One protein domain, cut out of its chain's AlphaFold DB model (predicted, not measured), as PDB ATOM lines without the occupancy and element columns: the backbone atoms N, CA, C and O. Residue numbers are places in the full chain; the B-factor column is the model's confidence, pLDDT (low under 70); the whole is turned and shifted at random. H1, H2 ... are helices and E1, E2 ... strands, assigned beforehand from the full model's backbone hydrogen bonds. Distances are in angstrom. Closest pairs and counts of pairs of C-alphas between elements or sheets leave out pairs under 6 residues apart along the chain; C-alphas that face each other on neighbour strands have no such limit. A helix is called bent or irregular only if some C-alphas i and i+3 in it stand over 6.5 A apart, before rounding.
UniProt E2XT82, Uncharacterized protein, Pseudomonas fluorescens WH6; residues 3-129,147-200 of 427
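Overview. This is residues 3 to 129 and 147 to 200 of the 427 residues of an uncharacterized protein of Pseudomonas fluorescens WH6 (UniProt E2XT82). A small five-stranded sheet, curled like part of a barrel and folded back on itself, packs on H3 at one end of a bundle of five helices. In the bundle H4 and H5 make a long hairpin, while H2 and H3 follow each other end to end alongside H1. The printed part has 181 residues, with H1 to H5 first and then E1 to E5, an antiparallel sheet in the order E1 E2 E3 E4 E5; the class is mixed, helices and strands. It is compact, with a radius of gyration of the C-alphas of 17.3 A and spans of 50 by 45 by 32 A.

Arrangement. Look first at E1, residues 148 to 153, E2, 159 to 165, E3, 175 to 179, E4, 186 to 193, and E5, 196 to 199: a meander, each strand the antiparallel neighbour of the one before. Find N 152 and O 160 at 2.8 A for E1 and E2, N 163 and O 177 at 2.8 A for E2 and E3, N 176 and O 190 at 2.8 A for E3 and E4, and N 191 and O 198 at 2.9 A for E4 and E5. The strongly twisted sheet is a folded sheet, bent back into two leaves: E1 and E2 face E4 and E5, with E3 as the hinge. H3, residues 50 to 60, is on the sheet over E2 at a height of 7.2 A; their closest C-alphas, of Ser 56 and Ile 161, are 4.8 A apart. H4, residues 67 to 94, only grazes the sheet with residues 69 to 77. H4 touches H3, closest C-alphas Gln 53 and Leu 77 at 6.3 A, and H5, residues 101 to 126, closest C-alphas Tyr 81 and Tyr 115 at 5.4 A. H1, residues 16 to 30, touches H3 with residues 17 to 21 alone, closest C-alphas Phe 17 and Ser 58 at 5.8 A. H1 also touches H2, residues 37 to 47, at a shallow tilt of 17 degrees, opposite ways, closest C-alphas Arg 28 and Leu 43 at 6.3 A. H1 and H4 are apart. Every O i to N i+4 pair is within hydrogen-bond range in H2, H3, H4 and H5, and 10 of 11 in H1.

Along the chain. Find C-alpha 67 at (12.222, -39.097, -25.048); from there H4 runs 40.6 A to C-alpha 94. H5 is 36.3 A long, H1 20.4 A and E4 20.8 A. E5 ends at C-alpha 199, (-11.520, -34.504, -15.204).

Size, cuts and confidence. The C-alphas farthest apart, of Gln 97 and Thr 169, are 53.6 A apart. Residues 130 to 146 are not printed, and C-alphas 129 and 147 are 34.8 A apart across this cut. Of the links printed whole, none is long. Confidence is under 70 at residues 3 to 14, 34 to 35, 129, 147 and 169 to 171.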
ATOM      1  N   GLU A   3      16.288 -55.302 -10.008       35.88
ATOM      2  CA  GLU A   3      15.845 -55.507 -11.412       35.88
ATOM      3  C   GLU A   3      16.071 -56.939 -11.963       35.88
ATOM      4  O   GLU A   3      15.385 -57.341 -12.898       35.88
ATOM      5  N   ARG A   4      17.009 -57.727 -11.404       40.84
ATOM      6  CA  ARG A   4      17.209 -59.150 -11.776       40.84
ATOM      7  C   ARG A   4      16.272 -60.098 -11.028       40.84
ATOM      8  O   ARG A   4      16.090 -61.223 -11.464       40.84
ATOM      9  N   LEU A   5      15.717 -59.668  -9.895       39.59
ATOM     10  CA  LEU A   5      14.823 -60.478  -9.063       39.59
ATOM     11  C   LEU A   5      13.352 -60.367  -9.498       39.59
ATOM     12  O   LEU A   5      12.501 -61.064  -8.943       39.59
ATOM     13  N   THR A   6      13.054 -59.495 -10.467       43.00
ATOM     14  CA  THR A   6      11.695 -59.199 -10.942       43.00
ATOM     15  C   THR A   6      11.525 -59.363 -12.456       43.00
ATOM     16  O   THR A   6      10.459 -59.049 -12.974       43.00
ATOM     17  N   SER A   7      12.549 -59.825 -13.186       40.53
ATOM     18  CA  SER A   7      12.524 -59.908 -14.657       40.53
ATOM     19  C   SER A   7      11.542 -60.942 -15.214       40.53
ATOM     20  O   SER A   7      11.056 -60.751 -16.325       40.53
ATOM     21  N   ASP A   8      11.226 -61.980 -14.433       42.47
ATOM     22  CA  ASP A   8      10.377 -63.116 -14.828       42.47
ATOM     23  C   ASP A   8       9.130 -63.273 -13.935       42.47
ATOM     24  O   ASP A   8       8.538 -64.350 -13.854       42.47
ATOM     25  N   ARG A   9       8.732 -62.207 -13.225       45.38
ATOM     26  CA  ARG A   9       7.554 -62.227 -12.346       45.38
ATOM     27  C   ARG A   9       6.251 -62.093 -13.155       45.38
ATOM     28  O   ARG A   9       6.223 -61.316 -14.112       45.38
ATOM     29  N   PRO A  10       5.183 -62.845 -12.817       47.03
ATOM     30  CA  PRO A  10       3.909 -62.751 -13.521       47.03
ATOM     31  C   PRO A  10       3.343 -61.325 -13.457       47.03
ATOM     32  O   PRO A  10       3.369 -60.687 -12.411       47.03
ATOM     33  N   GLU A  11       2.771 -60.839 -14.563       48.16
ATOM     34  CA  GLU A  11       2.212 -59.475 -14.695       48.16
ATOM     35  C   GLU A  11       0.991 -59.205 -13.777       48.16
ATOM     36  O   GLU A  11       0.465 -58.098 -13.772       48.16
ATOM     37  N   ALA A  12       0.554 -60.203 -12.997       47.94
ATOM     38  CA  ALA A  12      -0.491 -60.119 -11.971       47.94
ATOM     39  C   ALA A  12       0.065 -59.971 -10.534       47.94
ATOM     40  O   ALA A  12      -0.699 -59.994  -9.571       47.94
ATOM     41  N   GLU A  13       1.386 -59.875 -10.363       57.34
ATOM     42  CA  GLU A  13       2.005 -59.646  -9.059       57.34
ATOM     43  C   GLU A  13       1.888 -58.168  -8.669       57.34
ATOM     44  O   GLU A  13       2.131 -57.274  -9.480       57.34
ATOM     45  N   VAL A  14       1.504 -57.908  -7.417       65.56
ATOM     46  CA  VAL A  14       1.303 -56.553  -6.893       65.56
ATOM     47  C   VAL A  14       2.612 -55.763  -7.022       65.56
ATOM     48  O   VAL A  14       3.609 -56.090  -6.375       65.56
ATOM     49  N   SER A  15       2.628 -54.733  -7.872       81.56
ATOM     50  CA  SER A  15       3.818 -53.904  -8.058       81.56
ATOM     51  C   SER A  15       4.091 -53.048  -6.819       81.56
ATOM     52  O   SER A  15       3.202 -52.786  -6.005       81.56
ATOM     53  N   PHE A  16       5.329 -52.557  -6.687       86.38
ATOM     54  CA  PHE A  16       5.663 -51.566  -5.659       86.38
ATOM     55  C   PHE A  16       4.703 -50.366  -5.699       86.38
ATOM     56  O   PHE A  16       4.303 -49.886  -4.645       86.38
ATOM     57  N   PHE A  17       4.292 -49.917  -6.891       88.38
ATOM     58  CA  PHE A  17       3.377 -48.787  -7.052       88.38
ATOM     59  C   PHE A  17       1.958 -49.115  -6.594       88.38
ATOM     60  O   PHE A  17       1.333 -48.271  -5.958       88.38
ATOM     61  N   SER A  18       1.475 -50.336  -6.838       84.06
ATOM     62  CA  SER A  18       0.190 -50.803  -6.307       84.06
ATOM     63  C   SER A  18       0.185 -50.804  -4.780       84.06
ATOM     64  O   SER A  18      -0.715 -50.231  -4.166       84.06
ATOM     65  N   VAL A  19       1.225 -51.378  -4.157       88.56
ATOM     66  CA  VAL A  19       1.372 -51.372  -2.690       88.56
ATOM     67  C   VAL A  19       1.486 -49.942  -2.169       88.56
ATOM     68  O   VAL A  19       0.809 -49.586  -1.210       88.56
ATOM     69  N   ALA A  20       2.306 -49.107  -2.811       89.81
ATOM     70  CA  ALA A  20       2.500 -47.719  -2.418       89.81
ATOM     71  C   ALA A  20       1.186 -46.929  -2.477       89.81
ATOM     72  O   ALA A  20       0.836 -46.259  -1.511       89.81
ATOM     73  N   GLY A  21       0.427 -47.049  -3.569       89.06
ATOM     74  CA  GLY A  21      -0.872 -46.400  -3.723       89.06
ATOM     75  C   GLY A  21      -1.837 -46.773  -2.598       89.06
ATOM     76  O   GLY A  21      -2.397 -45.883  -1.959       89.06
ATOM     77  N   LEU A  22      -1.970 -48.067  -2.294       89.62
ATOM     78  CA  LEU A  22      -2.819 -48.545  -1.200       89.62
ATOM     79  C   LEU A  22      -2.319 -48.072   0.176       89.62
ATOM     80  O   LEU A  22      -3.108 -47.622   1.007       89.62
ATOM     81  N   HIS A  23      -1.008 -48.133   0.418       92.69
ATOM     82  CA  HIS A  23      -0.401 -47.676   1.667       92.69
ATOM     83  C   HIS A  23      -0.632 -46.184   1.902       92.69
ATOM     84  O   HIS A  23      -0.956 -45.812   3.025       92.69
ATOM     85  N   LEU A  24      -0.546 -45.335   0.873       94.12
ATOM     86  CA  LEU A  24      -0.861 -43.908   1.003       94.12
ATOM     87  C   LEU A  24      -2.315 -43.685   1.447       94.12
ATOM     88  O   LEU A  24      -2.568 -42.872   2.336       94.12
ATOM     89  N   MET A  25      -3.270 -44.435   0.882       91.62
ATOM     90  CA  MET A  25      -4.692 -44.310   1.240       91.62
ATOM     91  C   MET A  25      -4.982 -44.751   2.677       91.62
ATOM     92  O   MET A  25      -5.869 -44.195   3.324       91.62
ATOM     93  N   THR A  26      -4.243 -45.743   3.176       93.44
ATOM     94  CA  THR A  26      -4.386 -46.245   4.547       93.44
ATOM     95  C   THR A  26      -3.676 -45.336   5.545       93.44
ATOM     96  O   THR A  26      -4.274 -44.900   6.529       93.44
ATOM     97  N   LEU A  27      -2.410 -45.001   5.285       95.38
ATOM     98  CA  LEU A  27      -1.582 -44.221   6.202       95.38
ATOM     99  C   LEU A  27      -2.141 -42.820   6.427       95.38
ATOM    100  O   LEU A  27      -2.060 -42.343   7.552       95.38
ATOM    101  N   ARG A  28      -2.771 -42.179   5.430       94.19
ATOM    102  CA  ARG A  28      -3.394 -40.856   5.637       94.19
ATOM    103  C   ARG A  28      -4.456 -40.868   6.742       94.19
ATOM    104  O   ARG A  28      -4.557 -39.903   7.485       94.19
ATOM    105  N   ILE A  29      -5.225 -41.958   6.858       93.00
ATOM    106  CA  ILE A  29      -6.286 -42.101   7.863       93.00
ATOM    107  C   ILE A  29      -5.640 -42.352   9.224       93.00
ATOM    108  O   ILE A  29      -5.981 -41.695  10.200       93.00
ATOM    109  N   LEU A  30      -4.660 -43.258   9.267       94.75
ATOM    110  CA  LEU A  30      -3.938 -43.609  10.492       94.75
ATOM    111  C   LEU A  30      -3.049 -42.473  11.019       94.75
ATOM    112  O   LEU A  30      -2.715 -42.468  12.195       94.75
ATOM    113  N   SER A  31      -2.675 -41.509  10.174       95.38
ATOM    114  CA  SER A  31      -1.821 -40.370  10.540       95.38
ATOM    115  C   SER A  31      -2.533 -39.308  11.378       95.38
ATOM    116  O   SER A  31      -1.880 -38.376  11.846       95.38
ATOM    117  N   VAL A  32      -3.853 -39.402  11.552       93.38
ATOM    118  CA  VAL A  32      -4.665 -38.377  12.215       93.38
ATOM    119  C   VAL A  32      -5.310 -38.955  13.465       93.38
ATOM    120  O   VAL A  32      -5.985 -39.980  13.412       93.38
ATOM    121  N   LYS A  33      -5.164 -38.256  14.593       88.44
ATOM    122  CA  LYS A  33      -5.890 -38.591  15.826       88.44
ATOM    123  C   LYS A  33      -7.392 -38.478  15.595       88.44
ATOM    124  O   LYS A  33      -7.831 -37.465  15.049       88.44
ATOM    125  N   GLU A  34      -8.178 -39.439  16.091       68.62
ATOM    126  CA  GLU A  34      -9.638 -39.556  15.872       68.62
ATOM    127  C   GLU A  34     -10.424 -38.237  16.047       68.62
ATOM    128  O   GLU A  34     -11.436 -38.019  15.385       68.62
ATOM    129  N   ALA A  35      -9.948 -37.315  16.889       64.50
ATOM    130  CA  ALA A  35     -10.570 -36.014  17.136       64.50
ATOM    131  C   ALA A  35     -10.323 -34.926  16.060       64.50
ATOM    132  O   ALA A  35     -10.737 -33.788  16.277       64.50
ATOM    133  N   SER A  36      -9.645 -35.218  14.940       72.69
ATOM    134  CA  SER A  36      -9.131 -34.185  14.014       72.69
ATOM    135  C   SER A  36      -9.634 -34.342  12.569       72.69
ATOM    136  O   SER A  36      -8.859 -34.259  11.620       72.69
ATOM    137  N   VAL A  37     -10.947 -34.535  12.379       71.44
ATOM    138  CA  VAL A  37     -11.589 -34.731  11.055       71.44
ATOM    139  C   VAL A  37     -11.169 -33.671  10.023       71.44
ATOM    140  O   VAL A  37     -10.855 -34.013   8.888       71.44
ATOM    141  N   GLY A  38     -11.064 -32.399  10.418       77.44
ATOM    142  CA  GLY A  38     -10.624 -31.336   9.505       77.44
ATOM    143  C   GLY A  38      -9.167 -31.464   9.033       77.44
ATOM    144  O   GLY A  38      -8.835 -31.019   7.939       77.44
ATOM    145  N   LEU A  39      -8.282 -32.086   9.821       87.44
ATOM    146  CA  LEU A  39      -6.910 -32.359   9.384       87.44
ATOM    147  C   LEU A  39      -6.867 -33.484   8.342       87.44
ATOM    148  O   LEU A  39      -6.068 -33.425   7.409       87.44
ATOM    149  N   LEU A  40      -7.754 -34.476   8.467       91.00
ATOM    150  CA  LEU A  40      -7.885 -35.545   7.478       91.00
ATOM    151  C   LEU A  40      -8.282 -34.991   6.103       91.00
ATOM    152  O   LEU A  40      -7.747 -35.449   5.100       91.00
ATOM    153  N   GLU A  41      -9.149 -33.977   6.038       88.75
ATOM    154  CA  GLU A  41      -9.468 -33.288   4.777       88.75
ATOM    155  C   GLU A  41      -8.230 -32.632   4.149       88.75
ATOM    156  O   GLU A  41      -8.003 -32.772   2.949       88.75
ATOM    157  N   GLY A  42      -7.382 -31.991   4.962       90.81
ATOM    158  CA  GLY A  42      -6.105 -31.433   4.507       90.81
ATOM    159  C   GLY A  42      -5.139 -32.498   3.977       90.81
ATOM    160  O   GLY A  42      -4.498 -32.289   2.951       90.81
ATOM    161  N   LEU A  43      -5.070 -33.667   4.624       94.62
ATOM    162  CA  LEU A  43      -4.298 -34.801   4.106       94.62
ATOM    163  C   LEU A  43      -4.900 -35.371   2.822       94.62
ATOM    164  O   LEU A  43      -4.154 -35.693   1.903       94.62
ATOM    165  N   ASN A  44      -6.225 -35.482   2.722       93.62
ATOM    166  CA  ASN A  44      -6.891 -35.955   1.509       93.62
ATOM    167  C   ASN A  44      -6.591 -35.035   0.322       93.62
ATOM    168  O   ASN A  44      -6.234 -35.534  -0.742       93.62
ATOM    169  N   ALA A  45      -6.617 -33.713   0.525       92.31
ATOM    170  CA  ALA A  45      -6.268 -32.736  -0.507       92.31
ATOM    171  C   ALA A  45      -4.849 -32.936  -1.076       92.31
ATOM    172  O   ALA A  45      -4.632 -32.703  -2.260       92.31
ATOM    173  N   ILE A  46      -3.906 -33.425  -0.263       95.50
ATOM    174  CA  ILE A  46      -2.532 -33.728  -0.695       95.50
ATOM    175  C   ILE A  46      -2.426 -35.134  -1.306       95.50
ATOM    176  O   ILE A  46      -1.738 -35.344  -2.302       95.50
ATOM    177  N   ILE A  47      -3.080 -36.124  -0.696       95.88
ATOM    178  CA  ILE A  47      -2.842 -37.544  -0.970       95.88
ATOM    179  C   ILE A  47      -3.731 -38.090  -2.096       95.88
ATOM    180  O   ILE A  47      -3.272 -38.929  -2.875       95.88
ATOM    181  N   ASP A  48      -4.976 -37.626  -2.234       93.00
ATOM    182  CA  ASP A  48      -5.879 -38.082  -3.302       93.00
ATOM    183  C   ASP A  48      -5.338 -37.791  -4.712       93.00
ATOM    184  O   ASP A  48      -5.323 -38.718  -5.534       93.00
ATOM    185  N   PRO A  49      -4.799 -36.589  -5.009       92.88
ATOM    186  CA  PRO A  49      -4.202 -36.310  -6.315       92.88
ATOM    187  C   PRO A  49      -3.011 -37.215  -6.649       92.88
ATOM    188  O   PRO A  49      -2.746 -37.486  -7.822       92.88
ATOM    189  N   LEU A  50      -2.300 -37.749  -5.648       95.12
ATOM    190  CA  LEU A  50      -1.172 -38.648  -5.894       95.12
ATOM    191  C   LEU A  50      -1.594 -40.013  -6.442       95.12
ATOM    192  O   LEU A  50      -0.756 -40.701  -7.020       95.12
ATOM    193  N   ARG A  51      -2.869 -40.411  -6.334       92.88
ATOM    194  CA  ARG A  51      -3.346 -41.704  -6.862       92.88
ATOM    195  C   ARG A  51      -3.098 -41.821  -8.364       92.88
ATOM    196  O   ARG A  51      -2.547 -42.819  -8.830       92.88
ATOM    197  N   VAL A  52      -3.442 -40.778  -9.120       94.00
ATOM    198  CA  VAL A  52      -3.228 -40.738 -10.577       94.00
ATOM    199  C   VAL A  52      -1.749 -40.579 -10.941       94.00
ATOM    200  O   VAL A  52      -1.302 -41.112 -11.959       94.00
ATOM    201  N   GLN A  53      -0.960 -39.928 -10.081       96.19
ATOM    202  CA  GLN A  53       0.487 -39.780 -10.268       96.19
ATOM    203  C   GLN A  53       1.210 -41.113 -10.072       96.19
ATOM    204  O   GLN A  53       1.951 -41.546 -10.947       96.19
ATOM    205  N   VAL A  54       0.938 -41.823  -8.971       95.19
ATOM    206  CA  VAL A  54       1.473 -43.170  -8.710       95.19
ATOM    207  C   VAL A  54       1.083 -44.130  -9.828       95.19
ATOM    208  O   VAL A  54       1.927 -44.901 -10.288       95.19
ATOM    209  N   ARG A  55      -0.153 -44.040 -10.334       93.56
ATOM    210  CA  ARG A  55      -0.574 -44.868 -11.464       93.56
ATOM    211  C   ARG A  55       0.224 -44.570 -12.735       93.56
ATOM    212  O   ARG A  55       0.731 -45.498 -13.357       93.56
ATOM    213  N   SER A  56       0.398 -43.295 -13.079       94.81
ATOM    214  CA  SER A  56       1.209 -42.883 -14.235       94.81
ATOM    215  C   SER A  56       2.683 -43.261 -14.069       94.81
ATOM    216  O   SER A  56       3.331 -43.670 -15.028       94.81
ATOM    217  N   HIS A  57       3.212 -43.192 -12.844       95.25
ATOM    218  CA  HIS A  57       4.574 -43.613 -12.529       95.25
ATOM    219  C   HIS A  57       4.765 -45.125 -12.730       95.25
ATOM    220  O   HIS A  57       5.795 -45.547 -13.255       95.25
ATOM    221  N   SER A  58       3.762 -45.938 -12.391       92.06
ATOM    222  CA  SER A  58       3.779 -47.374 -12.690       92.06
ATOM    223  C   SER A  58       3.816 -47.641 -14.198       92.06
ATOM    224  O   SER A  58       4.694 -48.360 -14.683       92.06
ATOM    225  N   GLU A  59       2.930 -46.990 -14.961       90.44
ATOM    226  CA  GLU A  59       2.874 -47.119 -16.426       90.44
ATOM    227  C   GLU A  59       4.183 -46.688 -17.097       90.44
ATOM    228  O   GLU A  59       4.643 -47.332 -18.037       90.44
ATOM    229  N   LEU A  60       4.855 -45.659 -16.573       90.44
ATOM    230  CA  LEU A  60       6.151 -45.201 -17.078       90.44
ATOM    231  C   LEU A  60       7.243 -46.291 -17.035       90.44
ATOM    232  O   LEU A  60       8.204 -46.232 -17.799       90.44
ATOM    233  N   LYS A  61       7.132 -47.299 -16.154       85.44
ATOM    234  CA  LYS A  61       8.113 -48.401 -16.072       85.44
ATOM    235  C   LYS A  61       7.907 -49.478 -17.138       85.44
ATOM    236  O   LYS A  61       8.824 -50.273 -17.378       85.44
ATOM    237  N   THR A  62       6.717 -49.553 -17.725       80.94
ATOM    238  CA  THR A  62       6.319 -50.615 -18.657       80.94
ATOM    239  C   THR A  62       6.105 -50.094 -20.073       80.94
ATOM    240  O   THR A  62       6.378 -50.827 -21.025       80.94
ATOM    241  N   LEU A  63       5.657 -48.847 -20.213       83.75
ATOM    242  CA  LEU A  63       5.356 -48.205 -21.481       83.75
ATOM    243  C   LEU A  63       6.620 -47.632 -22.131       83.75
ATOM    244  O   LEU A  63       7.420 -46.949 -21.492       83.75
ATOM    245  N   GLU A  64       6.780 -47.879 -23.429       83.75
ATOM    246  CA  GLU A  64       7.797 -47.205 -24.232       83.75
ATOM    247  C   GLU A  64       7.249 -45.858 -24.709       83.75
ATOM    248  O   GLU A  64       6.317 -45.805 -25.511       83.75
ATOM    249  N   LEU A  65       7.826 -44.772 -24.198       86.12
ATOM    250  CA  LEU A  65       7.499 -43.401 -24.580       86.12
ATOM    251  C   LEU A  65       8.623 -42.794 -25.418       86.12
ATOM    252  O   LEU A  65       9.785 -43.201 -25.317       86.12
ATOM    253  N   SER A  66       8.301 -41.778 -26.222       89.62
ATOM    254  CA  SER A  66       9.347 -40.940 -26.811       89.62
ATOM    255  C   SER A  66      10.149 -40.227 -25.712       89.62
ATOM    256  O   SER A  66       9.656 -39.994 -24.608       89.62
ATOM    257  N   ALA A  67      11.385 -39.817 -26.014       87.94
ATOM    258  CA  ALA A  67      12.222 -39.097 -25.048       87.94
ATOM    259  C   ALA A  67      11.559 -37.802 -24.532       87.94
ATOM    260  O   ALA A  67      11.771 -37.403 -23.391       87.94
ATOM    261  N   THR A  68      10.739 -37.152 -25.363       87.94
ATOM    262  CA  THR A  68       9.972 -35.962 -24.972       87.94
ATOM    263  C   THR A  68       8.852 -36.321 -24.000       87.94
ATOM    264  O   THR A  68       8.781 -35.738 -22.927       87.94
ATOM    265  N   GLU A  69       8.021 -37.310 -24.331       91.00
ATOM    266  CA  GLU A  69       6.915 -37.766 -23.476       91.00
ATOM    267  C   GLU A  69       7.405 -38.307 -22.125       91.00
ATOM    268  O   GLU A  69       6.817 -38.017 -21.082       91.00
ATOM    269  N   GLN A  70       8.512 -39.057 -22.129       93.44
ATOM    270  CA  GLN A  70       9.142 -39.552 -20.909       93.44
ATOM    271  C   GLN A  70       9.582 -38.389 -20.013       93.44
ATOM    272  O   GLN A  70       9.317 -38.408 -18.810       93.44
ATOM    273  N   ARG A  71      10.231 -37.371 -20.590       91.56
ATOM    274  CA  ARG A  71      10.672 -36.186 -19.852       91.56
ATOM    275  C   ARG A  71       9.492 -35.406 -19.277       91.56
ATOM    276  O   ARG A  71       9.500 -35.129 -18.086       91.56
ATOM    277  N   GLU A  72       8.469 -35.123 -20.080       92.19
ATOM    278  CA  GLU A  72       7.260 -34.415 -19.628       92.19
ATOM    279  C   GLU A  72       6.541 -35.166 -18.492       92.19
ATOM    280  O   GLU A  72       6.078 -34.557 -17.528       92.19
ATOM    281  N   THR A  73       6.492 -36.500 -18.563       94.94
ATOM    282  CA  THR A  73       5.933 -37.329 -17.484       94.94
ATOM    283  C   THR A  73       6.776 -37.221 -16.212       94.94
ATOM    284  O   THR A  73       6.233 -37.009 -15.129       94.94
ATOM    285  N   LEU A  74       8.105 -37.334 -16.320       96.12
ATOM    286  CA  LEU A  74       9.017 -37.223 -15.178       96.12
ATOM    287  C   LEU A  74       8.976 -35.830 -14.531       96.12
ATOM    288  O   LEU A  74       8.963 -35.740 -13.307       96.12
ATOM    289  N   GLU A  75       8.914 -34.762 -15.329       94.56
ATOM    290  CA  GLU A  75       8.727 -33.386 -14.850       94.56
ATOM    291  C   GLU A  75       7.443 -33.256 -14.027       94.56
ATOM    292  O   GLU A  75       7.483 -32.757 -12.901       94.56
ATOM    293  N   SER A  76       6.319 -33.757 -14.555       95.25
ATOM    294  CA  SER A  76       5.040 -33.751 -13.844       95.25
ATOM    295  C   SER A  76       5.113 -34.533 -12.532       95.25
ATOM    296  O   SER A  76       4.666 -34.032 -11.503       95.25
ATOM    297  N   LEU A  77       5.689 -35.737 -12.532       97.25
ATOM    298  CA  LEU A  77       5.783 -36.563 -11.324       97.25
ATOM    299  C   LEU A  77       6.639 -35.903 -10.232       97.25
ATOM    300  O   LEU A  77       6.227 -35.857  -9.074       97.25
ATOM    301  N   VAL A  78       7.808 -35.365 -10.599       96.62
ATOM    302  CA  VAL A  78       8.691 -34.638  -9.674       96.62
ATOM    303  C   VAL A  78       7.977 -33.422  -9.082       96.62
ATOM    304  O   VAL A  78       8.089 -33.167  -7.883       96.62
ATOM    305  N   GLU A  79       7.219 -32.690  -9.901       95.31
ATOM    306  CA  GLU A  79       6.420 -31.553  -9.448       95.31
ATOM    307  C   GLU A  79       5.380 -31.970  -8.402       95.31
ATOM    308  O   GLU A  79       5.413 -31.450  -7.291       95.31
ATOM    309  N   HIS A  80       4.533 -32.956  -8.701       96.50
ATOM    310  CA  HIS A  80       3.435 -33.341  -7.807       96.50
ATOM    311  C   HIS A  80       3.915 -34.044  -6.531       96.50
ATOM    312  O   HIS A  80       3.382 -33.788  -5.453       96.50
ATOM    313  N   TYR A  81       4.932 -34.911  -6.606       98.00
ATOM    314  CA  TYR A  81       5.479 -35.526  -5.392       98.00
ATOM    315  C   TYR A  81       6.176 -34.502  -4.504       98.00
ATOM    316  O   TYR A  81       6.054 -34.566  -3.283       98.00
ATOM    317  N   GLY A  82       6.889 -33.544  -5.094       96.69
ATOM    318  CA  GLY A  82       7.549 -32.512  -4.314       96.69
ATOM    319  C   GLY A  82       6.571 -31.515  -3.687       96.69
ATOM    320  O   GLY A  82       6.777 -31.149  -2.534       96.69
ATOM    321  N   GLN A  83       5.499 -31.143  -4.394       96.69
ATOM    322  CA  GLN A  83       4.371 -30.388  -3.835       96.69
ATOM    323  C   GLN A  83       3.780 -31.110  -2.621       96.69
ATOM    324  O   GLN A  83       3.710 -30.540  -1.536       96.69
ATOM    325  N   ALA A  84       3.484 -32.406  -2.756       97.75
ATOM    326  CA  ALA A  84       2.948 -33.194  -1.653       97.75
ATOM    327  C   ALA A  84       3.895 -33.276  -0.446       97.75
ATOM    328  O   ALA A  84       3.443 -33.181   0.694       97.75
ATOM    329  N   LEU A  85       5.207 -33.423  -0.665       98.12
ATOM    330  CA  LEU A  85       6.191 -33.392   0.423       98.12
ATOM    331  C   LEU A  85       6.218 -32.040   1.136       98.12
ATOM    332  O   LEU A  85       6.303 -32.010   2.364       98.12
ATOM    333  N   ASP A  86       6.115 -30.935   0.397       97.06
ATOM    334  CA  ASP A  86       6.031 -29.599   0.985       97.06
ATOM    335  C   ASP A  86       4.735 -29.435   1.794       97.06
ATOM    336  O   ASP A  86       4.794 -29.100   2.978       97.06
ATOM    337  N   GLY A  87       3.579 -29.775   1.218       96.81
ATOM    338  CA  GLY A  87       2.290 -29.738   1.914       96.81
ATOM    339  C   GLY A  87       2.299 -30.556   3.212       96.81
ATOM    340  O   GLY A  87       1.891 -30.064   4.269       96.81
ATOM    341  N   LEU A  88       2.851 -31.775   3.180       97.12
ATOM    342  CA  LEU A  88       3.011 -32.606   4.377       97.12
ATOM    343  C   LEU A  88       4.003 -32.001   5.375       97.12
ATOM    344  O   LEU A  88       3.754 -32.019   6.580       97.12
ATOM    345  N   GLN A  89       5.124 -31.440   4.924       96.62
ATOM    346  CA  GLN A  89       6.067 -30.778   5.825       96.62
ATOM    347  C   GLN A  89       5.435 -29.559   6.515       96.62
ATOM    348  O   GLN A  89       5.716 -29.308   7.690       96.62
ATOM    349  N   GLY A  90       4.566 -28.834   5.814       95.69
ATOM    350  CA  GLY A  90       3.764 -27.756   6.371       95.69
ATOM    351  C   GLY A  90       2.774 -28.250   7.430       95.69
ATOM    352  O   GLY A  90       2.767 -27.732   8.546       95.69
ATOM    353  N   ILE A  91       2.011 -29.309   7.132       95.12
ATOM    354  CA  ILE A  91       1.125 -29.970   8.107       95.12
ATOM    355  C   ILE A  91       1.904 -30.422   9.348       95.12
ATOM    356  O   ILE A  91       1.455 -30.208  10.471       95.12
ATOM    357  N   ARG A  92       3.094 -31.003   9.170       94.75
ATOM    358  CA  ARG A  92       3.955 -31.430  10.279       94.75
ATOM    359  C   ARG A  92       4.352 -30.267  11.185       94.75
ATOM    360  O   ARG A  92       4.392 -30.440  12.395       94.75
ATOM    361  N   GLU A  93       4.661 -29.106  10.614       93.62
ATOM    362  CA  GLU A  93       5.080 -27.928  11.382       93.62
ATOM    363  C   GLU A  93       3.913 -27.275  12.131       93.62
ATOM    364  O   GLU A  93       4.093 -26.798  13.248       93.62
ATOM    365  N   ILE A  94       2.727 -27.248  11.516       92.00
ATOM    366  CA  ILE A  94       1.580 -26.470  11.998       92.00
ATOM    367  C   ILE A  94       0.616 -27.310  12.850       92.00
ATOM    368  O   ILE A  94       0.045 -26.818  13.821       92.00
ATOM    369  N   ASN A  95       0.436 -28.588  12.513       91.38
ATOM    370  CA  ASN A  95      -0.587 -29.467  13.085       91.38
ATOM    371  C   ASN A  95       0.009 -30.656  13.862       91.38
ATOM    372  O   ASN A  95      -0.685 -31.641  14.106       91.38
ATOM    373  N   ALA A  96       1.273 -30.576  14.299       90.12
ATOM    374  CA  ALA A  96       2.006 -31.672  14.952       90.12
ATOM    375  C   ALA A  96       1.231 -32.381  16.080       90.12
ATOM    376  O   ALA A  96       1.269 -33.603  16.206       90.12
ATOM    377  N   GLN A  97       0.501 -31.624  16.905       88.94
ATOM    378  CA  GLN A  97      -0.233 -32.171  18.052       88.94
ATOM    379  C   GLN A  97      -1.400 -33.086  17.645       88.94
ATOM    380  O   GLN A  97      -1.814 -33.945  18.427       88.94
ATOM    381  N   GLU A  98      -1.921 -32.914  16.432       91.19
ATOM    382  CA  GLU A  98      -3.056 -33.654  15.872       91.19
ATOM    383  C   GLU A  98      -2.625 -34.928  15.120       91.19
ATOM    384  O   GLU A  98      -3.475 -35.744  14.760       91.19
ATOM    385  N   LEU A  99      -1.315 -35.117  14.918       94.38
ATOM    386  CA  LEU A  99      -0.752 -36.217  14.139       94.38
ATOM    387  C   LEU A  99      -0.389 -37.432  14.996       94.38
ATOM    388  O   LEU A  99       0.139 -37.305  16.106       94.38
ATOM    389  N   GLU A 100      -0.599 -38.611  14.418       96.00
ATOM    390  CA  GLU A 100       0.054 -39.858  14.813       96.00
ATOM    391  C   GLU A 100       1.372 -39.985  14.044       96.00
ATOM    392  O   GLU A 100       1.401 -40.284  12.846       96.00
ATOM    393  N   THR A 101       2.478 -39.682  14.728       95.50
ATOM    394  CA  THR A 101       3.772 -39.396  14.082       95.50
ATOM    395  C   THR A 101       4.331 -40.597  13.319       95.50
ATOM    396  O   THR A 101       4.803 -40.427  12.198       95.50
ATOM    397  N   ASP A 102       4.196 -41.814  13.850       96.81
ATOM    398  CA  ASP A 102       4.756 -43.019  13.224       96.81
ATOM    399  C   ASP A 102       4.124 -43.330  11.859       96.81
ATOM    400  O   ASP A 102       4.821 -43.702  10.911       96.81
ATOM    401  N   TYR A 103       2.802 -43.176  11.733       96.94
ATOM    402  CA  TYR A 103       2.099 -43.381  10.463       96.94
ATOM    403  C   TYR A 103       2.362 -42.233   9.488       96.94
ATOM    404  O   TYR A 103       2.570 -42.470   8.293       96.94
ATOM    405  N   PHE A 104       2.425 -41.004  10.006       97.56
ATOM    406  CA  PHE A 104       2.736 -39.825   9.210       97.56
ATOM    407  C   PHE A 104       4.137 -39.905   8.591       97.56
ATOM    408  O   PHE A 104       4.314 -39.635   7.402       97.56
ATOM    409  N   ASP A 105       5.134 -40.334   9.366       97.88
ATOM    410  CA  ASP A 105       6.513 -40.473   8.900       97.88
ATOM    411  C   ASP A 105       6.673 -41.591   7.868       97.88
ATOM    412  O   ASP A 105       7.393 -41.415   6.883       97.88
ATOM    413  N   GLN A 106       5.946 -42.702   8.019       98.00
ATOM    414  CA  GLN A 106       5.894 -43.747   6.994       98.00
ATOM    415  C   GLN A 106       5.307 -43.225   5.676       98.00
ATOM    416  O   GLN A 106       5.862 -43.488   4.606       98.00
ATOM    417  N   MET A 107       4.215 -42.457   5.742       97.06
ATOM    418  CA  MET A 107       3.587 -41.858   4.561       97.06
ATOM    419  C   MET A 107       4.528 -40.867   3.877       97.06
ATOM    420  O   MET A 107       4.726 -40.931   2.663       97.06
ATOM    421  N   PHE A 108       5.153 -39.987   4.663       98.12
ATOM    422  CA  PHE A 108       6.124 -39.019   4.168       98.12
ATOM    423  C   PHE A 108       7.297 -39.718   3.475       98.12
ATOM    424  O   PHE A 108       7.636 -39.379   2.342       98.12
ATOM    425  N   LYS A 109       7.872 -40.753   4.104       98.19
ATOM    426  CA  LYS A 109       9.004 -41.499   3.539       98.19
ATOM    427  C   LYS A 109       8.641 -42.237   2.248       98.19
ATOM    428  O   LYS A 109       9.475 -42.356   1.346       98.19
ATOM    429  N   LEU A 110       7.406 -42.723   2.133       97.94
ATOM    430  CA  LEU A 110       6.922 -43.370   0.915       97.94
ATOM    431  C   LEU A 110       6.872 -42.392  -0.268       97.94
ATOM    432  O   LEU A 110       7.355 -42.721  -1.352       97.94
ATOM    433  N   ILE A 111       6.352 -41.179  -0.056       98.31
ATOM    434  CA  ILE A 111       6.326 -40.128  -1.087       98.31
ATOM    435  C   ILE A 111       7.745 -39.647  -1.392       98.31
ATOM    436  O   ILE A 111       8.087 -39.469  -2.558       98.31
ATOM    437  N   GLU A 112       8.601 -39.516  -0.375       98.25
ATOM    438  CA  GLU A 112      10.011 -39.152  -0.549       98.25
ATOM    439  C   GLU A 112      10.736 -40.158  -1.448       98.25
ATOM    440  O   GLU A 112      11.429 -39.769  -2.380       98.25
ATOM    441  N   THR A 113      10.487 -41.454  -1.258       97.69
ATOM    442  CA  THR A 113      11.062 -42.510  -2.104       97.69
ATOM    443  C   THR A 113      10.608 -42.385  -3.566       97.69
ATOM    444  O   THR A 113      11.410 -42.552  -4.488       97.69
ATOM    445  N   LEU A 114       9.331 -42.065  -3.807       97.56
ATOM    446  CA  LEU A 114       8.797 -41.837  -5.158       97.56
ATOM    447  C   LEU A 114       9.391 -40.570  -5.802       97.56
ATOM    448  O   LEU A 114       9.726 -40.565  -6.992       97.56
ATOM    449  N   TYR A 115       9.553 -39.510  -5.012       97.56
ATOM    450  CA  TYR A 115      10.181 -38.260  -5.427       97.56
ATOM    451  C   TYR A 115      11.659 -38.449  -5.786       97.56
ATOM    452  O   TYR A 115      12.115 -37.960  -6.820       97.56
ATOM    453  N   GLU A 116      12.412 -39.189  -4.971       96.88
ATOM    454  CA  GLU A 116      13.822 -39.498  -5.212       96.88
ATOM    455  C   GLU A 116      14.004 -40.325  -6.493       96.88
ATOM    456  O   GLU A 116      14.853 -39.986  -7.324       96.88
ATOM    457  N   ASP A 117      13.178 -41.359  -6.710       96.06
ATOM    458  CA  ASP A 117      13.232 -42.191  -7.923       96.06
ATOM    459  C   ASP A 117      12.955 -41.370  -9.193       96.06
ATOM    460  O   ASP A 117      13.667 -41.489 -10.196       96.06
ATOM    461  N   THR A 118      11.941 -40.504  -9.169       96.12
ATOM    462  CA  THR A 118      11.584 -39.666 -10.327       96.12
ATOM    463  C   THR A 118      12.592 -38.549 -10.566       96.12
ATOM    464  O   THR A 118      13.008 -38.346 -11.706       96.12
ATOM    465  N   SER A 119      13.084 -37.901  -9.507       95.94
ATOM    466  CA  SER A 119      14.135 -36.878  -9.593       95.94
ATOM    467  C   SER A 119      15.431 -37.453 -10.154       95.94
ATOM    468  O   SER A 119      16.077 -36.837 -11.003       95.94
ATOM    469  N   GLN A 120      15.804 -38.665  -9.737       95.56
ATOM    470  CA  GLN A 120      16.979 -39.354 -10.259       95.56
ATOM    471  C   GLN A 120      16.820 -39.733 -11.736       95.56
ATOM    472  O   GLN A 120      17.772 -39.590 -12.510       95.56
ATOM    473  N   GLN A 121      15.640 -40.208 -12.144       94.62
ATOM    474  CA  GLN A 121      15.345 -40.511 -13.547       94.62
ATOM    475  C   GLN A 121      15.360 -39.250 -14.417       94.62
ATOM    476  O   GLN A 121      15.999 -39.264 -15.468       94.62
ATOM    477  N   LEU A 122      14.742 -38.154 -13.962       94.94
ATOM    478  CA  LEU A 122      14.743 -36.874 -14.671       94.94
ATOM    479  C   LEU A 122      16.159 -36.309 -14.801       94.94
ATOM    480  O   LEU A 122      16.568 -35.906 -15.885       94.94
ATOM    481  N   ALA A 123      16.951 -36.347 -13.726       93.81
ATOM    482  CA  ALA A 123      18.335 -35.891 -13.763       93.81
ATOM    483  C   ALA A 123      19.186 -36.679 -14.771       93.81
ATOM    484  O   ALA A 123      19.985 -36.085 -15.490       93.81
ATOM    485  N   ASN A 124      18.994 -38.000 -14.858       92.06
ATOM    486  CA  ASN A 124      19.690 -38.844 -15.831       92.06
ATOM    487  C   ASN A 124      19.241 -38.589 -17.276       92.06
ATOM    488  O   ASN A 124      20.038 -38.764 -18.193       92.06
ATOM    489  N   ASP A 125      17.983 -38.202 -17.482       89.81
ATOM    490  CA  ASP A 125      17.463 -37.831 -18.797       89.81
ATOM    491  C   ASP A 125      17.986 -36.452 -19.250       89.81
ATOM    492  O   ASP A 125      18.407 -36.290 -20.396       89.81
ATOM    493  N   VAL A 126      18.051 -35.479 -18.334       87.50
ATOM    494  CA  VAL A 126      18.546 -34.116 -18.599       87.50
ATOM    495  C   VAL A 126      20.071 -34.064 -18.737       87.50
ATOM    496  O   VAL A 126      20.596 -33.387 -19.624       87.50
ATOM    497  N   LYS A 127      20.796 -34.767 -17.862       84.44
ATOM    498  CA  LYS A 127      22.261 -34.861 -17.850       84.44
ATOM    499  C   LYS A 127      22.674 -36.341 -17.868       84.44
ATOM    500  O   LYS A 127      22.961 -36.915 -16.814       84.44
ATOM    501  N   PRO A 128      22.727 -36.973 -19.058       72.88
ATOM    502  CA  PRO A 128      23.092 -38.378 -19.188       72.88
ATOM    503  C   PRO A 128      24.482 -38.663 -18.619       72.88
ATOM    504  O   PRO A 128      25.443 -37.939 -18.881       72.88
ATOM    505  N   SER A 129      24.605 -39.748 -17.854       61.72
ATOM    506  CA  SER A 129      25.903 -40.198 -17.348       61.72
ATOM    507  C   SER A 129      26.850 -40.563 -18.506       61.72
ATOM    508  O   SER A 129      26.421 -41.238 -19.444       61.72
ATOM    509  N   PRO A 147      -6.194 -52.287 -23.319       67.94
ATOM    510  CA  PRO A 147      -6.567 -50.902 -23.593       67.94
ATOM    511  C   PRO A 147      -5.381 -50.123 -24.169       67.94
ATOM    512  O   PRO A 147      -4.237 -50.302 -23.738       67.94
ATOM    513  N   GLN A 148      -5.642 -49.256 -25.144       84.38
ATOM    514  CA  GLN A 148      -4.610 -48.409 -25.732       84.38
ATOM    515  C   GLN A 148      -4.184 -47.349 -24.710       84.38
ATOM    516  O   GLN A 148      -5.002 -46.537 -24.290       84.38
ATOM    517  N   LYS A 149      -2.908 -47.326 -24.313       89.56
ATOM    518  CA  LYS A 149      -2.399 -46.295 -23.398       89.56
ATOM    519  C   LYS A 149      -2.327 -44.938 -24.094       89.56
ATOM    520  O   LYS A 149      -1.966 -44.858 -25.270       89.56
ATOM    521  N   LYS A 150      -2.640 -43.871 -23.360       90.94
ATOM    522  CA  LYS A 150      -2.537 -42.491 -23.833       90.94
ATOM    523  C   LYS A 150      -1.958 -41.590 -22.757       90.94
ATOM    524  O   LYS A 150      -2.446 -41.567 -21.629       90.94
ATOM    525  N   LEU A 151      -0.945 -40.827 -23.152       93.19
ATOM    526  CA  LEU A 151      -0.429 -39.714 -22.373       93.19
ATOM    527  C   LEU A 151      -1.320 -38.489 -22.598       93.19
ATOM    528  O   LEU A 151      -1.630 -38.128 -23.737       93.19
ATOM    529  N   ILE A 152      -1.752 -37.862 -21.509       93.31
ATOM    530  CA  ILE A 152      -2.629 -36.693 -21.516       93.31
ATOM    531  C   ILE A 152      -2.034 -35.561 -20.687       93.31
ATOM    532  O   ILE A 152      -1.351 -35.799 -19.695       93.31
ATOM    533  N   LYS A 153      -2.340 -34.324 -21.082       92.31
ATOM    534  CA  LYS A 153      -2.031 -33.111 -20.317       92.31
ATOM    535  C   LYS A 153      -3.327 -32.538 -19.761       92.31
ATOM    536  O   LYS A 153      -4.237 -32.208 -20.529       92.31
ATOM    537  N   THR A 154      -3.442 -32.468 -18.441       91.44
ATOM    538  CA  THR A 154      -4.649 -31.986 -17.767       91.44
ATOM    539  C   THR A 154      -4.684 -30.460 -17.706       91.44
ATOM    540  O   THR A 154      -3.674 -29.779 -17.893       91.44
ATOM    541  N   ARG A 155      -5.852 -29.895 -17.378       83.75
ATOM    542  CA  ARG A 155      -5.995 -28.450 -17.112       83.75
ATOM    543  C   ARG A 155      -5.175 -27.968 -15.917       83.75
ATOM    544  O   ARG A 155      -4.772 -26.810 -15.910       83.75
ATOM    545  N   SER A 156      -4.923 -28.840 -14.942       80.81
ATOM    546  CA  SER A 156      -4.052 -28.549 -13.799       80.81
ATOM    547  C   SER A 156      -2.561 -28.573 -14.158       80.81
ATOM    548  O   SER A 156      -1.738 -28.218 -13.324       80.81
ATOM    549  N   GLY A 157      -2.204 -28.952 -15.391       82.75
ATOM    550  CA  GLY A 157      -0.817 -29.062 -15.841       82.75
ATOM    551  C   GLY A 157      -0.169 -30.417 -15.547       82.75
ATOM    552  O   GLY A 157       1.006 -30.594 -15.852       82.75
ATOM    553  N   ALA A 158      -0.918 -31.383 -15.005       91.25
ATOM    554  CA  ALA A 158      -0.431 -32.741 -14.807       91.25
ATOM    555  C   ALA A 158      -0.295 -33.481 -16.141       91.25
ATOM    556  O   ALA A 158      -1.157 -33.385 -17.019       91.25
ATOM    557  N   VAL A 159       0.773 -34.261 -16.265       95.00
ATOM    558  CA  VAL A 159       0.983 -35.214 -17.356       95.00
ATOM    559  C   VAL A 159       0.685 -36.607 -16.820       95.00
ATOM    560  O   VAL A 159       1.366 -37.079 -15.913       95.00
ATOM    561  N   LEU A 160      -0.353 -37.247 -17.358       96.12
ATOM    562  CA  LEU A 160      -0.870 -38.528 -16.871       96.12
ATOM    563  C   LEU A 160      -0.879 -39.575 -17.982       96.12
ATOM    564  O   LEU A 160      -1.023 -39.236 -19.156       96.12
ATOM    565  N   ILE A 161      -0.775 -40.850 -17.608       94.94
ATOM    566  CA  ILE A 161      -0.857 -41.990 -18.526       94.94
ATOM    567  C   ILE A 161      -2.046 -42.855 -18.114       94.94
ATOM    568  O   ILE A 161      -2.064 -43.402 -17.012       94.94
ATOM    569  N   GLY A 162      -3.030 -42.991 -19.000       92.62
ATOM    570  CA  GLY A 162      -4.240 -43.775 -18.746       92.62
ATOM    571  C   GLY A 162      -4.684 -44.608 -19.942       92.62
ATOM    572  O   GLY A 162      -4.041 -44.623 -20.993       92.62
ATOM    573  N   ASP A 163      -5.798 -45.306 -19.765       91.94
ATOM    574  CA  ASP A 163      -6.428 -46.158 -20.766       91.94
ATOM    575  C   ASP A 163      -7.359 -45.320 -21.650       91.94
ATOM    576  O   ASP A 163      -8.359 -44.780 -21.180       91.94
ATOM    577  N   LEU A 164      -7.036 -45.197 -22.938       89.81
ATOM    578  CA  LEU A 164      -7.902 -44.556 -23.921       89.81
ATOM    579  C   LEU A 164      -9.116 -45.442 -24.190       89.81
ATOM    580  O   LEU A 164      -8.984 -46.565 -24.682       89.81
ATOM    581  N   LYS A 165     -10.295 -44.875 -23.960       88.00
ATOM    582  CA  LYS A 165     -11.555 -45.354 -24.512       88.00
ATOM    583  C   LYS A 165     -11.992 -44.388 -25.615       88.00
ATOM    584  O   LYS A 165     -12.354 -43.246 -25.314       88.00
ATOM    585  N   PRO A 166     -11.892 -44.802 -26.891       81.56
ATOM    586  CA  PRO A 166     -12.393 -44.008 -28.003       81.56
ATOM    587  C   PRO A 166     -13.888 -43.734 -27.849       81.56
ATOM    588  O   PRO A 166     -14.598 -44.538 -27.242       81.56
ATOM    589  N   ALA A 167     -14.358 -42.635 -28.439       78.69
ATOM    590  CA  ALA A 167     -15.789 -42.361 -28.526       78.69
ATOM    591  C   ALA A 167     -16.558 -43.566 -29.114       78.69
ATOM    592  O   ALA A 167     -16.149 -44.148 -30.123       78.69
ATOM    593  N   ASP A 168     -17.681 -43.918 -28.496       74.00
ATOM    594  CA  ASP A 168     -18.569 -45.004 -28.913       74.00
ATOM    595  C   ASP A 168     -20.043 -44.562 -28.860       74.00
ATOM    596  O   ASP A 168     -20.360 -43.381 -28.714       74.00
ATOM    597  N   THR A 169     -20.980 -45.504 -28.993       60.31
ATOM    598  CA  THR A 169     -22.419 -45.200 -28.949       60.31
ATOM    599  C   THR A 169     -22.901 -44.632 -27.609       60.31
ATOM    600  O   THR A 169     -23.939 -43.976 -27.591       60.31
ATOM    601  N   ASN A 170     -22.171 -44.853 -26.509       65.38
ATOM    602  CA  ASN A 170     -22.507 -44.356 -25.170       65.38
ATOM    603  C   ASN A 170     -21.712 -43.101 -24.775       65.38
ATOM    604  O   ASN A 170     -22.147 -42.351 -23.901       65.38
ATOM    605  N   THR A 171     -20.570 -42.850 -25.416       61.88
ATOM    606  CA  THR A 171     -19.658 -41.743 -25.112       61.88
ATOM    607  C   THR A 171     -19.332 -40.965 -26.383       61.88
ATOM    608  O   THR A 171     -18.570 -41.424 -27.224       61.88
ATOM    609  N   SER A 172     -19.877 -39.753 -26.531       73.81
ATOM    610  CA  SER A 172     -19.705 -38.935 -27.748       73.81
ATOM    611  C   SER A 172     -18.303 -38.328 -27.931       73.81
ATOM    612  O   SER A 172     -18.075 -37.614 -28.905       73.81
ATOM    613  N   ILE A 173     -17.379 -38.558 -26.993       81.19
ATOM    614  CA  ILE A 173     -16.018 -38.007 -26.975       81.19
ATOM    615  C   ILE A 173     -15.025 -39.052 -26.460       81.19
ATOM    616  O   ILE A 173     -15.389 -39.888 -25.636       81.19
ATOM    617  N   ASP A 174     -13.770 -38.965 -26.909       84.88
ATOM    618  CA  ASP A 174     -12.676 -39.762 -26.350       84.88
ATOM    619  C   ASP A 174     -12.520 -39.475 -24.855       84.88
ATOM    620  O   ASP A 174     -12.395 -38.310 -24.444       84.88
ATOM    621  N   VAL A 175     -12.430 -40.542 -24.064       90.44
ATOM    622  CA  VAL A 175     -12.115 -40.460 -22.639       90.44
ATOM    623  C   VAL A 175     -10.849 -41.244 -22.319       90.44
ATOM    624  O   VAL A 175     -10.511 -42.229 -22.974       90.44
ATOM    625  N   VAL A 176     -10.117 -40.783 -21.314       92.62
ATOM    626  CA  VAL A 176      -8.992 -41.505 -20.730       92.62
ATOM    627  C   VAL A 176      -9.360 -41.864 -19.309       92.62
ATOM    628  O   VAL A 176      -9.618 -40.988 -18.486       92.62
ATOM    629  N   GLU A 177      -9.392 -43.155 -19.033       93.12
ATOM    630  CA  GLU A 177      -9.688 -43.686 -17.715       93.12
ATOM    631  C   GLU A 177      -8.409 -44.110 -17.013       93.12
ATOM    632  O   GLU A 177      -7.458 -44.611 -17.614       93.12
ATOM    633  N   MET A 178      -8.390 -43.916 -15.707       92.56
ATOM    634  CA  MET A 178      -7.318 -44.372 -14.847       92.56
ATOM    635  C   MET A 178      -7.919 -45.351 -13.858       92.56
ATOM    636  O   MET A 178      -8.867 -45.012 -13.155       92.56
ATOM    637  N   HIS A 179      -7.353 -46.550 -13.793       89.50
ATOM    638  CA  HIS A 179      -7.758 -47.586 -12.851       89.50
ATOM    639  C   HIS A 179      -6.645 -47.837 -11.844       89.50
ATOM    640  O   HIS A 179      -5.463 -47.815 -12.205       89.50
ATOM    641  N   ALA A 180      -7.020 -48.084 -10.593       84.50
ATOM    642  CA  ALA A 180      -6.105 -48.546  -9.569       84.50
ATOM    643  C   ALA A 180      -5.554 -49.918  -9.973       84.50
ATOM    644  O   ALA A 180      -6.262 -50.766 -10.513       84.50
ATOM    645  N   GLU A 181      -4.257 -50.112  -9.772       81.44
ATOM    646  CA  GLU A 181      -3.563 -51.289 -10.291       81.44
ATOM    647  C   GLU A 181      -3.863 -52.558  -9.480       81.44
ATOM    648  O   GLU A 181      -3.866 -53.652 -10.034       81.44
ATOM    649  N   ASP A 182      -4.165 -52.411  -8.191       77.94
ATOM    650  CA  ASP A 182      -4.450 -53.493  -7.247       77.94
ATOM    651  C   ASP A 182      -5.827 -54.143  -7.448       77.94
ATOM    652  O   ASP A 182      -5.948 -55.363  -7.349       77.94
ATOM    653  N   ASN A 183      -6.863 -53.350  -7.728       81.06
ATOM    654  CA  ASN A 183      -8.252 -53.818  -7.756       81.06
ATOM    655  C   ASN A 183      -9.036 -53.406  -9.016       81.06
ATOM    656  O   ASN A 183     -10.228 -53.693  -9.107       81.06
ATOM    657  N   GLN A 184      -8.390 -52.737  -9.978       83.88
ATOM    658  CA  GLN A 184      -9.013 -52.210 -11.200       83.88
ATOM    659  C   GLN A 184     -10.168 -51.225 -10.947       83.88
ATOM    660  O   GLN A 184     -10.983 -50.975 -11.832       83.88
ATOM    661  N   GLN A 185     -10.251 -50.630  -9.756       86.88
ATOM    662  CA  GLN A 185     -11.233 -49.595  -9.455       86.88
ATOM    663  C   GLN A 185     -10.924 -48.339 -10.269       86.88
ATOM    664  O   GLN A 185      -9.795 -47.851 -10.257       86.88
ATOM    665  N   LEU A 186     -11.933 -47.780 -10.937       89.56
ATOM    666  CA  LEU A 186     -11.810 -46.499 -11.628       89.56
ATOM    667  C   LEU A 186     -11.465 -45.397 -10.613       89.56
ATOM    668  O   LEU A 186     -12.217 -45.161  -9.665       89.56
ATOM    669  N   ILE A 187     -10.313 -44.753 -10.796       90.19
ATOM    670  CA  ILE A 187      -9.822 -43.678  -9.925       90.19
ATOM    671  C   ILE A 187     -10.076 -42.289 -10.502       90.19
ATOM    672  O   ILE A 187     -10.279 -41.368  -9.722       90.19
ATOM    673  N   ALA A 188     -10.070 -42.142 -11.830       91.81
ATOM    674  CA  ALA A 188     -10.365 -40.885 -12.513       91.81
ATOM    675  C   ALA A 188     -10.739 -41.131 -13.981       91.81
ATOM    676  O   ALA A 188     -10.232 -42.065 -14.609       91.81
ATOM    677  N   THR A 189     -11.561 -40.242 -14.541       92.50
ATOM    678  CA  THR A 189     -11.885 -40.205 -15.973       92.50
ATOM    679  C   THR A 189     -11.641 -38.806 -16.502       92.50
ATOM    680  O   THR A 189     -12.091 -37.827 -15.915       92.50
ATOM    681  N   TYR A 190     -10.964 -38.697 -17.637       93.06
ATOM    682  CA  TYR A 190     -10.647 -37.434 -18.286       93.06
ATOM    683  C   TYR A 190     -11.270 -37.377 -19.671       93.06
ATOM    684  O   TYR A 190     -11.183 -38.335 -20.430       93.06
ATOM    685  N   SER A 191     -11.834 -36.230 -20.032       90.62
ATOM    686  CA  SER A 191     -12.378 -35.974 -21.365       90.62
ATOM    687  C   SER A 191     -11.616 -34.868 -22.085       90.62
ATOM    688  O   SER A 191     -11.073 -33.943 -21.467       90.62
ATOM    689  N   ARG A 192     -11.544 -34.975 -23.414       85.38
ATOM    690  CA  ARG A 192     -10.786 -34.040 -24.248       85.38
ATOM    691  C   ARG A 192     -11.561 -32.743 -24.500       85.38
ATOM    692  O   ARG A 192     -12.658 -32.764 -25.046       85.38
ATOM    693  N   HIS A 193     -10.930 -31.604 -24.213       81.00
ATOM    694  CA  HIS A 193     -11.413 -30.267 -24.567       81.00
ATOM    695  C   HIS A 193     -10.315 -29.495 -25.313       81.00
ATOM    696  O   HIS A 193      -9.476 -28.831 -24.703       81.00
ATOM    697  N   GLY A 194     -10.301 -29.593 -26.647       77.56
ATOM    698  CA  GLY A 194      -9.198 -29.076 -27.466       77.56
ATOM    699  C   GLY A 194      -7.918 -29.886 -27.237       77.56
ATOM    700  O   GLY A 194      -7.923 -31.108 -27.405       77.56
ATOM    701  N   ASP A 195      -6.842 -29.217 -26.826       75.38
ATOM    702  CA  ASP A 195      -5.548 -29.853 -26.524       75.38
ATOM    703  C   ASP A 195      -5.375 -30.232 -25.046       75.38
ATOM    704  O   ASP A 195      -4.362 -30.823 -24.672       75.38
ATOM    705  N   VAL A 196      -6.361 -29.922 -24.198       82.50
ATOM    706  CA  VAL A 196      -6.279 -30.123 -22.747       82.50
ATOM    707  C   VAL A 196      -7.372 -31.073 -22.266       82.50
ATOM    708  O   VAL A 196      -8.504 -31.053 -22.753       82.50
ATOM    709  N   TRP A 197      -7.040 -31.896 -21.276       89.31
ATOM    710  CA  TRP A 197      -7.943 -32.881 -20.692       89.31
ATOM    711  C   TRP A 197      -8.552 -32.375 -19.380       89.31
ATOM    712  O   TRP A 197      -7.849 -31.856 -18.509       89.31
ATOM    713  N   GLY A 198      -9.875 -32.481 -19.255       88.12
ATOM    714  CA  GLY A 198     -10.626 -32.115 -18.053       88.12
ATOM    715  C   GLY A 198     -11.148 -33.356 -17.337       88.12
ATOM    716  O   GLY A 198     -11.691 -34.248 -17.986       88.12
ATOM    717  N   GLU A 199     -10.984 -33.413 -16.018       88.50
ATOM    718  CA  GLU A 199     -11.520 -34.504 -15.204       88.50
ATOM    719  C   GLU A 199     -13.053 -34.465 -15.182       88.50
ATOM    720  O   GLU A 199     -13.670 -33.455 -14.829       88.50
ATOM    721  N   MET A 200     -13.667 -35.580 -15.569       83.50
ATOM    722  CA  MET A 200     -15.105 -35.792 -15.510       83.50
ATOM    723  C   MET A 200     -15.489 -36.120 -14.073       83.50
ATOM    724  O   MET A 200     -15.440 -37.269 -13.638       83.50
TER     725      MET A 200